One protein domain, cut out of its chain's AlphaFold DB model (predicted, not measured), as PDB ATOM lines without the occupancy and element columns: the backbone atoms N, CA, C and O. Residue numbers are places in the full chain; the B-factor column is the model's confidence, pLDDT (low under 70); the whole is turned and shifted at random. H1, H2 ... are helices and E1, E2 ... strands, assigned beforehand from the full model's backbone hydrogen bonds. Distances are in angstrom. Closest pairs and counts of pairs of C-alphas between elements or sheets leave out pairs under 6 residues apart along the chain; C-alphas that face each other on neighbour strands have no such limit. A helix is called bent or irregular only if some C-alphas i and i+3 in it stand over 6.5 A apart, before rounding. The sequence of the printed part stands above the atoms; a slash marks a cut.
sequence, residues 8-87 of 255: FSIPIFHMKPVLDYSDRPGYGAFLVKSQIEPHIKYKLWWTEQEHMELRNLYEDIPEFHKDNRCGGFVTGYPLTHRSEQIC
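What this domain is: This is residues 8 to 87 of the 255 residues of an uncharacterized protein of Xylaria grammica (UniProt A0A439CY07). A curled, strongly twisted sheet has H1 packed on it; long, bent E4 joins E1 to the hairpin of E2 and E3. The printed part has 80 residues, with named elements in the order E1 E2 E3 H1 H2 E4. The antiparallel sheet runs E1 E4 E2 E3; the class is mixed. The whole is compact, radius of gyration of the C-alphas 12.6 A, spans 35 by 27 by 25 A.

Where its parts are: E1, residues 8 to 13, starts at C-alpha 8 (-8.888, -55.403, -4.833). E2 is 29 to 33, E3 42 to 46, H1 48 to 55, H2 66 to 69. E4, 76 to 87, spans 26.4 A, bends by 77 degrees at 82 and ends at C-alpha 87 (-6.033, -58.805, 0.105).

How they stand to each other: Within hydrogen-bond range are N 10 and O 84 of E1 and E4, 2.9 A, N 31 and O 77 of E2 and E4, 2.9 A, and N 30 and O 45 of the hairpin E2 and E3, 2.8 A. H1 is on the sheet, height 8.2 A; the closest C-alphas of H1 and E4 are Leu 54 and Arg 82, 6.9 A. H2 only grazes the sheet. In H1 every O i to N i+4 pair is within range; H2 is too short for one.

The domain as a whole: The printed part has no cut. The E1 to E2 link is long, 15 residues. Confidence is under 70 at 20 to 25, 37 to 38 and 66 to 74.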
ATOM      1  N   PHE A   8      -8.510 -56.617  -4.113       93.62
ATOM      2  CA  PHE A   8      -8.888 -55.403  -4.833       93.62
ATOM      3  C   PHE A   8      -7.721 -54.422  -4.883       93.62
ATOM      4  O   PHE A   8      -6.803 -54.470  -4.062       93.62
ATOM      5  N   SER A   9      -7.752 -53.530  -5.865       95.62
ATOM      6  CA  SER A   9      -6.727 -52.508  -6.043       95.62
ATOM      7  C   SER A   9      -7.129 -51.198  -5.383       95.62
ATOM      8  O   SER A   9      -8.304 -50.840  -5.370       95.62
ATOM      9  N   ILE A  10      -6.147 -50.441  -4.897       95.81
ATOM     10  CA  ILE A  10      -6.338 -49.072  -4.402       95.81
ATOM     11  C   ILE A  10      -5.178 -48.159  -4.832       95.81
ATOM     12  O   ILE A  10      -4.050 -48.640  -4.974       95.81
ATOM     13  N   PRO A  11      -5.394 -46.845  -4.973       95.50
ATOM     14  CA  PRO A  11      -4.299 -45.889  -5.034       95.50
ATOM     15  C   PRO A  11      -3.566 -45.785  -3.688       95.50
ATOM     16  O   PRO A  11      -4.158 -45.919  -2.615       95.50
ATOM     17  N   ILE A  12      -2.271 -45.475  -3.743       96.12
ATOM     18  CA  ILE A  12      -1.424 -45.227  -2.573       96.12
ATOM     19  C   ILE A  12      -0.968 -43.776  -2.566       96.12
ATOM     20  O   ILE A  12      -0.245 -43.319  -3.453       96.12
ATOM     21  N   PHE A  13      -1.315 -43.081  -1.495       94.00
ATOM     22  CA  PHE A  13      -0.888 -41.735  -1.166       94.00
ATOM     23  C   PHE A  13       0.254 -41.751  -0.144       94.00
ATOM     24  O   PHE A  13       0.330 -42.604   0.749       94.00
ATOM     25  N   HIS A  14       1.141 -40.764  -0.233       91.56
ATOM     26  CA  HIS A  14       2.151 -40.523   0.789       91.56
ATOM     27  C   HIS A  14       1.464 -39.944   2.028       91.56
ATOM     28  O   HIS A  14       1.078 -38.778   2.050       91.56
ATOM     29  N   MET A  15       1.356 -40.725   3.104       90.06
ATOM     30  CA  MET A  15       0.640 -40.345   4.336       90.06
ATOM     31  C   MET A  15       1.408 -39.365   5.246       90.06
ATOM     32  O   MET A  15       1.289 -39.394   6.473       90.06
ATOM     33  N   LYS A  16       2.174 -38.463   4.631       86.00
ATOM     34  CA  LYS A  16       2.848 -37.304   5.214       86.00
ATOM     35  C   LYS A  16       2.373 -36.097   4.403       86.00
ATOM     36  O   LYS A  16       2.576 -36.089   3.190       86.00
ATOM     37  N   PRO A  17       1.684 -35.131   5.027       81.06
ATOM     38  CA  PRO A  17       1.132 -34.013   4.284       81.06
ATOM     39  C   PRO A  17       2.262 -33.150   3.715       81.06
ATOM     40  O   PRO A  17       3.245 -32.885   4.409       81.06
ATOM     41  N   VAL A  18       2.099 -32.694   2.476       78.69
ATOM     42  CA  VAL A  18       2.898 -31.594   1.920       78.69
ATOM     43  C   VAL A  18       2.323 -30.294   2.475       78.69
ATOM     44  O   VAL A  18       1.122 -30.060   2.334       78.69
ATOM     45  N   LEU A  19       3.160 -29.511   3.160       70.56
ATOM     46  CA  LEU A  19       2.757 -28.316   3.913       70.56
ATOM     47  C   LEU A  19       3.011 -26.997   3.162       70.56
ATOM     48  O   LEU A  19       2.472 -25.975   3.579       70.56
ATOM     49  N   ASP A  20       3.805 -27.009   2.086       61.88
ATOM     50  CA  ASP A  20       4.173 -25.785   1.370       61.88
ATOM     51  C   ASP A  20       3.101 -25.346   0.365       61.88
ATOM     52  O   ASP A  20       2.659 -26.109  -0.495       61.88
ATOM     53  N   TYR A  21       2.703 -24.078   0.500       53.84
ATOM     54  CA  TYR A  21       1.696 -23.387  -0.311       53.84
ATOM     55  C   TYR A  21       2.187 -23.018  -1.721       53.84
ATOM     56  O   TYR A  21       1.368 -22.676  -2.575       53.84
ATOM     57  N   SER A  22       3.501 -23.020  -1.958       52.56
ATOM     58  CA  SER A  22       4.107 -22.352  -3.115       52.56
ATOM     59  C   SER A  22       4.431 -23.278  -4.281       52.56
ATOM     60  O   SER A  22       4.211 -22.887  -5.423       52.56
ATOM     61  N   ASP A  23       4.859 -24.512  -4.018       51.94
ATOM     62  CA  ASP A  23       5.239 -25.458  -5.064       51.94
ATOM     63  C   ASP A  23       4.318 -26.665  -5.004       51.94
ATOM     64  O   ASP A  23       4.511 -27.576  -4.200       51.94
ATOM     65  N   ARG A  24       3.291 -26.679  -5.865       58.94
ATOM     66  CA  ARG A  24       2.539 -27.909  -6.136       58.94
ATOM     67  C   ARG A  24       3.568 -28.951  -6.574       58.94
ATOM     68  O   ARG A  24       4.148 -28.783  -7.649       58.94
ATOM     69  N   PRO A  25       3.825 -30.009  -5.789       60.72
ATOM     70  CA  PRO A  25       4.778 -31.000  -6.241       60.72
ATOM     71  C   PRO A  25       4.200 -31.683  -7.485       60.72
ATOM     72  O   PRO A  25       2.978 -31.746  -7.627       60.72
ATOM     73  N   GLY A  26       5.063 -32.150  -8.392       70.69
ATOM     74  CA  GLY A  26       4.708 -32.695  -9.715       70.69
ATOM     75  C   GLY A  26       3.927 -34.018  -9.699       70.69
ATOM     76  O   GLY A  26       4.211 -34.911 -10.488       70.69
ATOM     77  N   TYR A  27       2.973 -34.165  -8.782       82.19
ATOM     78  CA  TYR A  27       2.064 -35.292  -8.659       82.19
ATOM     79  C   TYR A  27       0.726 -34.972  -9.322       82.19
ATOM     80  O   TYR A  27       0.199 -33.863  -9.216       82.19
ATOM     81  N   GLY A  28       0.149 -35.983  -9.968       86.00
ATOM     82  CA  GLY A  28      -1.125 -35.861 -10.664       86.00
ATOM     83  C   GLY A  28      -2.342 -35.760  -9.743       86.00
ATOM     84  O   GLY A  28      -3.364 -35.244 -10.177       86.00
ATOM     85  N   ALA A  29      -2.267 -36.216  -8.485       88.94
ATOM     86  CA  ALA A  29      -3.404 -36.215  -7.559       88.94
ATOM     87  C   ALA A  29      -3.006 -36.090  -6.083       88.94
ATOM     88  O   ALA A  29      -1.896 -36.446  -5.686       88.94
ATOM     89  N   PHE A  30      -3.937 -35.594  -5.263       88.62
ATOM     90  CA  PHE A  30      -3.774 -35.344  -3.833       88.62
ATOM     91  C   PHE A  30      -5.079 -35.530  -3.056       88.62
ATOM     92  O   PHE A  30      -6.119 -34.989  -3.429       88.62
ATOM     93  N   LEU A  31      -5.003 -36.158  -1.883       88.94
ATOM     94  CA  LEU A  31      -6.060 -36.062  -0.874       88.94
ATOM     95  C   LEU A  31      -5.880 -34.773  -0.070       88.94
ATOM     96  O   LEU A  31      -4.959 -34.660   0.743       88.94
ATOM     97  N   VAL A  32      -6.766 -33.806  -0.281       85.19
ATOM     98  CA  VAL A  32      -6.720 -32.467   0.321       85.19
ATOM     99  C   VAL A  32      -7.762 -32.371   1.423       85.19
ATOM    100  O   VAL A  32      -8.893 -32.815   1.253       85.19
ATOM    101  N   LYS A  33      -7.411 -31.782   2.566       80.25
ATOM    102  CA  LYS A  33      -8.374 -31.588   3.660       80.25
ATOM    103  C   LYS A  33      -9.528 -30.688   3.194       80.25
ATOM    104  O   LYS A  33      -9.293 -29.622   2.633       80.25
ATOM    105  N   SER A  34     -10.761 -31.099   3.462       76.12
ATOM    106  CA  SER A  34     -11.984 -30.365   3.125       76.12
ATOM    107  C   SER A  34     -12.833 -30.156   4.378       76.12
ATOM    108  O   SER A  34     -12.886 -31.028   5.245       76.12
ATOM    109  N   GLN A  35     -13.479 -28.993   4.483       70.50
ATOM    110  CA  GLN A  35     -14.532 -28.746   5.478       70.50
ATOM    111  C   GLN A  35     -15.944 -28.874   4.893       70.50
ATOM    112  O   GLN A  35     -16.906 -28.811   5.646       70.50
ATOM    113  N   ILE A  36     -16.053 -29.045   3.572       70.94
ATOM    114  CA  ILE A  36     -17.333 -29.121   2.856       70.94
ATOM    115  C   ILE A  36     -17.993 -30.482   3.104       70.94
ATOM    116  O   ILE A  36     -19.193 -30.566   3.327       70.94
ATOM    117  N   GLU A  37     -17.186 -31.542   3.113       69.44
ATOM    118  CA  GLU A  37     -17.666 -32.909   3.265       69.44
ATOM    119  C   GLU A  37     -18.018 -33.225   4.733       69.44
ATOM    120  O   GLU A  37     -17.155 -33.088   5.615       69.44
ATOM    121  N   PRO A  38     -19.249 -33.686   5.029       66.25
ATOM    122  CA  PRO A  38     -19.736 -33.822   6.403       66.25
ATOM    123  C   PRO A  38     -19.027 -34.935   7.189       66.25
ATOM    124  O   PRO A  38     -18.818 -34.810   8.401       66.25
ATOM    125  N   HIS A  39     -18.625 -36.021   6.518       72.50
ATOM    126  CA  HIS A  39     -18.113 -37.232   7.173       72.50
ATOM    127  C   HIS A  39     -16.648 -37.530   6.836       72.50
ATOM    128  O   HIS A  39     -15.833 -37.732   7.744       72.50
ATOM    129  N   ILE A  40     -16.273 -37.485   5.555       74.12
ATOM    130  CA  ILE A  40     -14.885 -37.626   5.107       74.12
ATOM    131  C   ILE A  40     -14.326 -36.222   4.903       74.12
ATOM    132  O   ILE A  40     -14.531 -35.628   3.862       74.12
ATOM    133  N   LYS A  41     -13.591 -35.678   5.879       80.62
ATOM    134  CA  LYS A  41     -13.022 -34.307   5.833       80.62
ATOM    135  C   LYS A  41     -11.876 -34.128   4.821       80.62
ATOM    136  O   LYS A  41     -10.892 -33.437   5.099       80.62
ATOM    137  N   TYR A  42     -11.955 -34.798   3.678       83.25
ATOM    138  CA  TYR A  42     -10.975 -34.823   2.608       83.25
ATOM    139  C   TYR A  42     -11.689 -34.867   1.260       83.25
ATOM    140  O   TYR A  42     -12.655 -35.598   1.096       83.25
ATOM    141  N   LYS A  43     -11.172 -34.110   0.295       84.19
ATOM    142  CA  LYS A  43     -11.561 -34.164  -1.112       84.19
ATOM    143  C   LYS A  43     -10.369 -34.589  -1.953       84.19
ATOM    144  O   LYS A  43      -9.220 -34.383  -1.556       84.19
ATOM    145  N   LEU A  44     -10.644 -35.149  -3.118       84.69
ATOM    146  CA  LEU A  44      -9.607 -35.496  -4.072       84.69
ATOM    147  C   LEU A  44      -9.382 -34.317  -5.019       84.69
ATOM    148  O   LEU A  44     -10.313 -33.779  -5.613       84.69
ATOM    149  N   TRP A  45      -8.136 -33.880  -5.098       84.81
ATOM    150  CA  TRP A  45      -7.658 -32.959  -6.115       84.81
ATOM    151  C   TRP A  45      -6.848 -33.762  -7.124       84.81
ATOM    152  O   TRP A  45      -6.045 -34.600  -6.723       84.81
ATOM    153  N   TRP A  46      -7.023 -33.504  -8.412       86.56
ATOM    154  CA  TRP A  46      -6.274 -34.180  -9.468       86.56
ATOM    155  C   TRP A  46      -6.148 -33.304 -10.710       86.56
ATOM    156  O   TRP A  46      -6.940 -32.384 -10.940       86.56
ATOM    157  N   THR A  47      -5.147 -33.600 -11.528       86.12
ATOM    158  CA  THR A  47      -5.082 -33.138 -12.909       86.12
ATOM    159  C   THR A  47      -6.082 -33.924 -13.755       86.12
ATOM    160  O   THR A  47      -6.561 -34.988 -13.372       86.12
ATOM    161  N   GLU A  48      -6.417 -33.388 -14.923       87.00
ATOM    162  CA  GLU A  48      -7.311 -34.066 -15.868       87.00
ATOM    163  C   GLU A  48      -6.702 -35.369 -16.394       87.00
ATOM    164  O   GLU A  48      -7.386 -36.384 -16.464       87.00
ATOM    165  N   GLN A  49      -5.395 -35.366 -16.671       89.31
ATOM    166  CA  GLN A  49      -4.677 -36.575 -17.058       89.31
ATOM    167  C   GLN A  49      -4.744 -37.649 -15.967       89.31
ATOM    168  O   GLN A  49      -5.104 -38.786 -16.254       89.31
ATOM    169  N   GLU A  50      -4.443 -37.295 -14.714       90.06
ATOM    170  CA  GLU A  50      -4.463 -38.272 -13.622       90.06
ATOM    171  C   GLU A  50      -5.882 -38.782 -13.344       90.06
ATOM    172  O   GLU A  50      -6.065 -39.959 -13.050       90.06
ATOM    173  N   HIS A  51      -6.900 -37.927 -13.485       90.94
ATOM    174  CA  HIS A  51      -8.297 -38.351 -13.403       90.94
ATOM    175  C   HIS A  51      -8.642 -39.402 -14.460       90.94
ATOM    176  O   HIS A  51      -9.192 -40.442 -14.106       90.94
ATOM    177  N   MET A  52      -8.278 -39.173 -15.727       90.12
ATOM    178  CA  MET A  52      -8.506 -40.146 -16.803       90.12
ATOM    179  C   MET A  52      -7.795 -41.473 -16.525       90.12
ATOM    180  O   MET A  52      -8.386 -42.539 -16.682       90.12
ATOM    181  N   GLU A  53      -6.540 -41.417 -16.080       92.88
ATOM    182  CA  GLU A  53      -5.757 -42.614 -15.770       92.88
ATOM    183  C   GLU A  53      -6.362 -43.413 -14.609       92.88
ATOM    184  O   GLU A  53      -6.456 -44.637 -14.694       92.88
ATOM    185  N   LEU A  54      -6.832 -42.746 -13.552       91.81
ATOM    186  CA  LEU A  54      -7.512 -43.413 -12.443       91.81
ATOM    187  C   LEU A  54      -8.894 -43.948 -12.850       91.81
ATOM    188  O   LEU A  54      -9.276 -45.022 -12.395       91.81
ATOM    189  N   ARG A  55      -9.638 -43.252 -13.718       91.75
ATOM    190  CA  ARG A  55     -10.966 -43.694 -14.186       91.75
ATOM    191  C   ARG A  55     -10.893 -44.995 -14.987       91.75
ATOM    192  O   ARG A  55     -11.825 -45.784 -14.957       91.75
ATOM    193  N   ASN A  56      -9.767 -45.250 -15.650       91.56
ATOM    194  CA  ASN A  56      -9.517 -46.526 -16.327       91.56
ATOM    195  C   ASN A  56      -9.256 -47.690 -15.354       91.56
ATOM    196  O   ASN A  56      -9.283 -48.845 -15.768       91.56
ATOM    197  N   LEU A  57      -8.960 -47.401 -14.084       91.25
ATOM    198  CA  LEU A  57      -8.629 -48.398 -13.061       91.25
ATOM    199  C   LEU A  57      -9.769 -48.641 -12.066       91.25
ATOM    200  O   LEU A  57      -9.781 -49.679 -11.408       91.25
ATOM    201  N   TYR A  58     -10.689 -47.688 -11.928       91.81
ATOM    202  CA  TYR A  58     -11.718 -47.688 -10.895       91.81
ATOM    203  C   TYR A  58     -13.055 -47.221 -11.478       91.81
ATOM    204  O   TYR A  58     -13.129 -46.151 -12.078       91.81
ATOM    205  N   GLU A  59     -14.110 -48.009 -11.271       83.31
ATOM    206  CA  GLU A  59     -15.438 -47.752 -11.852       83.31
ATOM    207  C   GLU A  59     -16.131 -46.536 -11.207       83.31
ATOM    208  O   GLU A  59     -16.697 -45.698 -11.907       83.31
ATOM    209  N   ASP A  60     -15.988 -46.366  -9.889       80.12
ATOM    210  CA  ASP A  60     -16.721 -45.363  -9.100       80.12
ATOM    211  C   ASP A  60     -15.960 -44.040  -8.892       80.12
ATOM    212  O   ASP A  60     -16.015 -43.427  -7.820       80.12
ATOM    213  N   ILE A  61     -15.192 -43.582  -9.886       82.88
ATOM    214  CA  ILE A  61     -14.498 -42.289  -9.777       82.88
ATOM    215  C   ILE A  61     -15.464 -41.126 -10.048       82.88
ATOM    216  O   ILE A  61     -16.045 -41.070 -11.134       82.88
ATOM    217  N   PRO A  62     -15.572 -40.143  -9.126       80.88
ATOM    218  CA  PRO A  62     -16.335 -38.917  -9.353       80.88
ATOM    219  C   PRO A  62     -15.950 -38.195 -10.646       80.88
ATOM    220  O   PRO A  62     -14.785 -38.203 -11.052       80.88
ATOM    221  N   GLU A  63     -16.903 -37.510 -11.275       81.88
ATOM    222  CA  GLU A  63     -16.629 -36.734 -12.485       81.88
ATOM    223  C   GLU A  63     -15.560 -35.655 -12.262       81.88
ATOM    224  O   GLU A  63     -15.383 -35.089 -11.177       81.88
ATOM    225  N   PHE A  64     -14.811 -35.362 -13.324       77.88
ATOM    226  CA  PHE A  64     -13.815 -34.305 -13.285       77.88
ATOM    227  C   PHE A  64     -14.494 -32.934 -13.323       77.88
ATOM    228  O   PHE A  64     -15.043 -32.528 -14.345       77.88
ATOM    229  N   HIS A  65     -14.377 -32.172 -12.237       72.75
ATOM    230  CA  HIS A  65     -14.806 -30.776 -12.204       72.75
ATOM    231  C   HIS A  65     -13.617 -29.837 -12.425       72.75
ATOM    232  O   HIS A  65     -12.661 -29.837 -11.647       72.75
ATOM    233  N   LYS A  66     -13.684 -28.993 -13.465       67.94
ATOM    234  CA  LYS A  66     -12.629 -28.013 -13.802       67.94
ATOM    235  C   LYS A  66     -12.340 -27.043 -12.649       67.94
ATOM    236  O   LYS A  66     -11.182 -26.680 -12.438       67.94
ATOM    237  N   ASP A  67     -13.352 -26.733 -11.843       65.62
ATOM    238  CA  ASP A  67     -13.241 -25.852 -10.676       65.62
ATOM    239  C   ASP A  67     -12.436 -26.461  -9.518       65.62
ATOM    240  O   ASP A  67     -11.968 -25.729  -8.641       65.62
ATOM    241  N   ASN A  68     -12.145 -27.772  -9.542       60.22
ATOM    242  CA  ASN A  68     -11.186 -28.371  -8.604       60.22
ATOM    243  C   ASN A  68      -9.787 -27.747  -8.732       60.22
ATOM    244  O   ASN A  68      -9.012 -27.803  -7.778       60.22
ATOM    245  N   ARG A  69      -9.463 -27.101  -9.863       54.09
ATOM    246  CA  ARG A  69      -8.196 -26.374 -10.061       54.09
ATOM    247  C   ARG A  69      -8.138 -25.027  -9.326       54.09
ATOM    248  O   ARG A  69      -7.027 -24.558  -9.064       54.09
ATOM    249  N   CYS A  70      -9.292 -24.432  -9.004       46.62
ATOM    250  CA  CYS A  70      -9.442 -23.008  -8.672       46.62
ATOM    251  C   CYS A  70      -9.298 -22.673  -7.175       46.62
ATOM    252  O   CYS A  70      -9.226 -21.503  -6.813       46.62
ATOM    253  N   GLY A  71      -9.215 -23.674  -6.296       51.41
ATOM    254  CA  GLY A  71      -8.862 -23.466  -4.889       51.41
ATOM    255  C   GLY A  71      -7.351 -23.554  -4.686       51.41
ATOM    256  O   GLY A  71      -6.725 -24.500  -5.168       51.41
ATOM    257  N   GLY A  72      -6.758 -22.602  -3.959       52.16
ATOM    258  CA  GLY A  72      -5.360 -22.687  -3.525       52.16
ATOM    259  C   GLY A  72      -5.043 -24.065  -2.928       52.16
ATOM    260  O   GLY A  72      -5.854 -24.646  -2.202       52.16
ATOM    261  N   PHE A  73      -3.886 -24.626  -3.280       59.84
ATOM    262  CA  PHE A  73      -3.424 -25.886  -2.707       59.84
ATOM    263  C   PHE A  73      -2.934 -25.603  -1.284       59.84
ATOM    264  O   PHE A  73      -1.913 -24.955  -1.103       59.84
ATOM    265  N   VAL A  74      -3.713 -26.014  -0.280       60.25
ATOM    266  CA  VAL A  74      -3.458 -25.643   1.121       60.25
ATOM    267  C   VAL A  74      -2.593 -26.682   1.834       60.25
ATOM    268  O   VAL A  74      -1.661 -26.319   2.540       60.25
ATOM    269  N   THR A  75      -2.906 -27.976   1.696       76.25
ATOM    270  CA  THR A  75      -2.179 -29.108   2.307       76.25
ATOM    271  C   THR A  75      -2.788 -30.420   1.801       76.25
ATOM    272  O   THR A  75      -4.016 -30.571   1.843       76.25
ATOM    273  N   GLY A  76      -1.983 -31.410   1.406       84.12
ATOM    274  CA  GLY A  76      -2.525 -32.700   0.964       84.12
ATOM    275  C   GLY A  76      -1.555 -33.874   1.016       84.12
ATOM    276  O   GLY A  76      -0.349 -33.697   1.186       84.12
ATOM    277  N   TYR A  77      -2.102 -35.081   0.879       89.81
ATOM    278  CA  TYR A  77      -1.337 -36.318   0.715       89.81
ATOM    279  C   TYR A  77      -1.194 -36.612  -0.785       89.81
ATOM    280  O   TYR A  77      -2.222 -36.864  -1.415       89.81
ATOM    281  N   PRO A  78       0.011 -36.545  -1.377       90.69
ATOM    282  CA  PRO A  78       0.210 -36.778  -2.808       90.69
ATOM    283  C   PRO A  78       0.022 -38.248  -3.167       90.69
ATOM    284  O   PRO A  78       0.428 -39.130  -2.408       90.69
ATOM    285  N   LEU A  79      -0.547 -38.508  -4.339       92.38
ATOM    286  CA  LEU A  79      -0.609 -39.835  -4.937       92.38
ATOM    287  C   LEU A  79       0.798 -40.280  -5.346       92.38
ATOM    288  O   LEU A  79       1.522 -39.549  -6.010       92.38
ATOM    289  N   THR A  80       1.177 -41.490  -4.958       92.44
ATOM    290  CA  THR A  80       2.501 -42.075  -5.238       92.44
ATOM    291  C   THR A  80       2.438 -43.349  -6.063       92.44
ATOM    292  O   THR A  80       3.406 -43.689  -6.738       92.44
ATOM    293  N   HIS A  81       1.316 -44.063  -6.013       94.25
ATOM    294  CA  HIS A  81       1.099 -45.264  -6.801       94.25
ATOM    295  C   HIS A  81      -0.376 -45.369  -7.167       94.25
ATOM    296  O   HIS A  81      -1.231 -45.108  -6.325       94.25
ATOM    297  N   ARG A  82      -0.677 -45.749  -8.408       94.44
ATOM    298  CA  ARG A  82      -2.054 -45.754  -8.917       94.44
ATOM    299  C   ARG A  82      -2.841 -46.994  -8.543       94.44
ATOM    300  O   ARG A  82      -4.052 -46.896  -8.481       94.44
ATOM    301  N   SER A  83      -2.173 -48.126  -8.316       95.81
ATOM    302  CA  SER A  83      -2.833 -49.407  -8.062       95.81
ATOM    303  C   SER A  83      -1.934 -50.339  -7.255       95.81
ATOM    304  O   SER A  83      -0.991 -50.919  -7.780       95.81
ATOM    305  N   GLU A  84      -2.215 -50.480  -5.966       96.88
ATOM    306  CA  GLU A  84      -1.644 -51.503  -5.092       96.88
ATOM    307  C   GLU A  84      -2.726 -52.528  -4.764       96.88
ATOM    308  O   GLU A  84      -3.840 -52.162  -4.386       96.88
ATOM    309  N   GLN A  85      -2.386 -53.811  -4.871       96.50
ATOM    310  CA  GLN A  85      -3.301 -54.888  -4.517       96.50
ATOM    311  C   GLN A  85      -3.348 -55.100  -3.004       96.50
ATOM    312  O   GLN A  85      -2.326 -55.318  -2.343       96.50
ATOM    313  N   ILE A  86      -4.564 -55.089  -2.471       96.06
ATOM    314  CA  ILE A  86      -4.889 -55.381  -1.083       96.06
ATOM    315  C   ILE A  86      -5.701 -56.666  -1.038       96.06
ATOM    316  O   ILE A  86      -6.649 -56.840  -1.796       96.06
ATOM    317  N   CYS A  87      -5.338 -57.546  -0.112       94.88
ATOM    318  CA  CYS A  87      -6.033 -58.805   0.105       94.88
ATOM    319  C   CYS A  87      -6.710 -58.804   1.475       94.88
ATOM    320  O   CYS A  87      -6.145 -58.338   2.473       94.88
TER     321      CYS A  87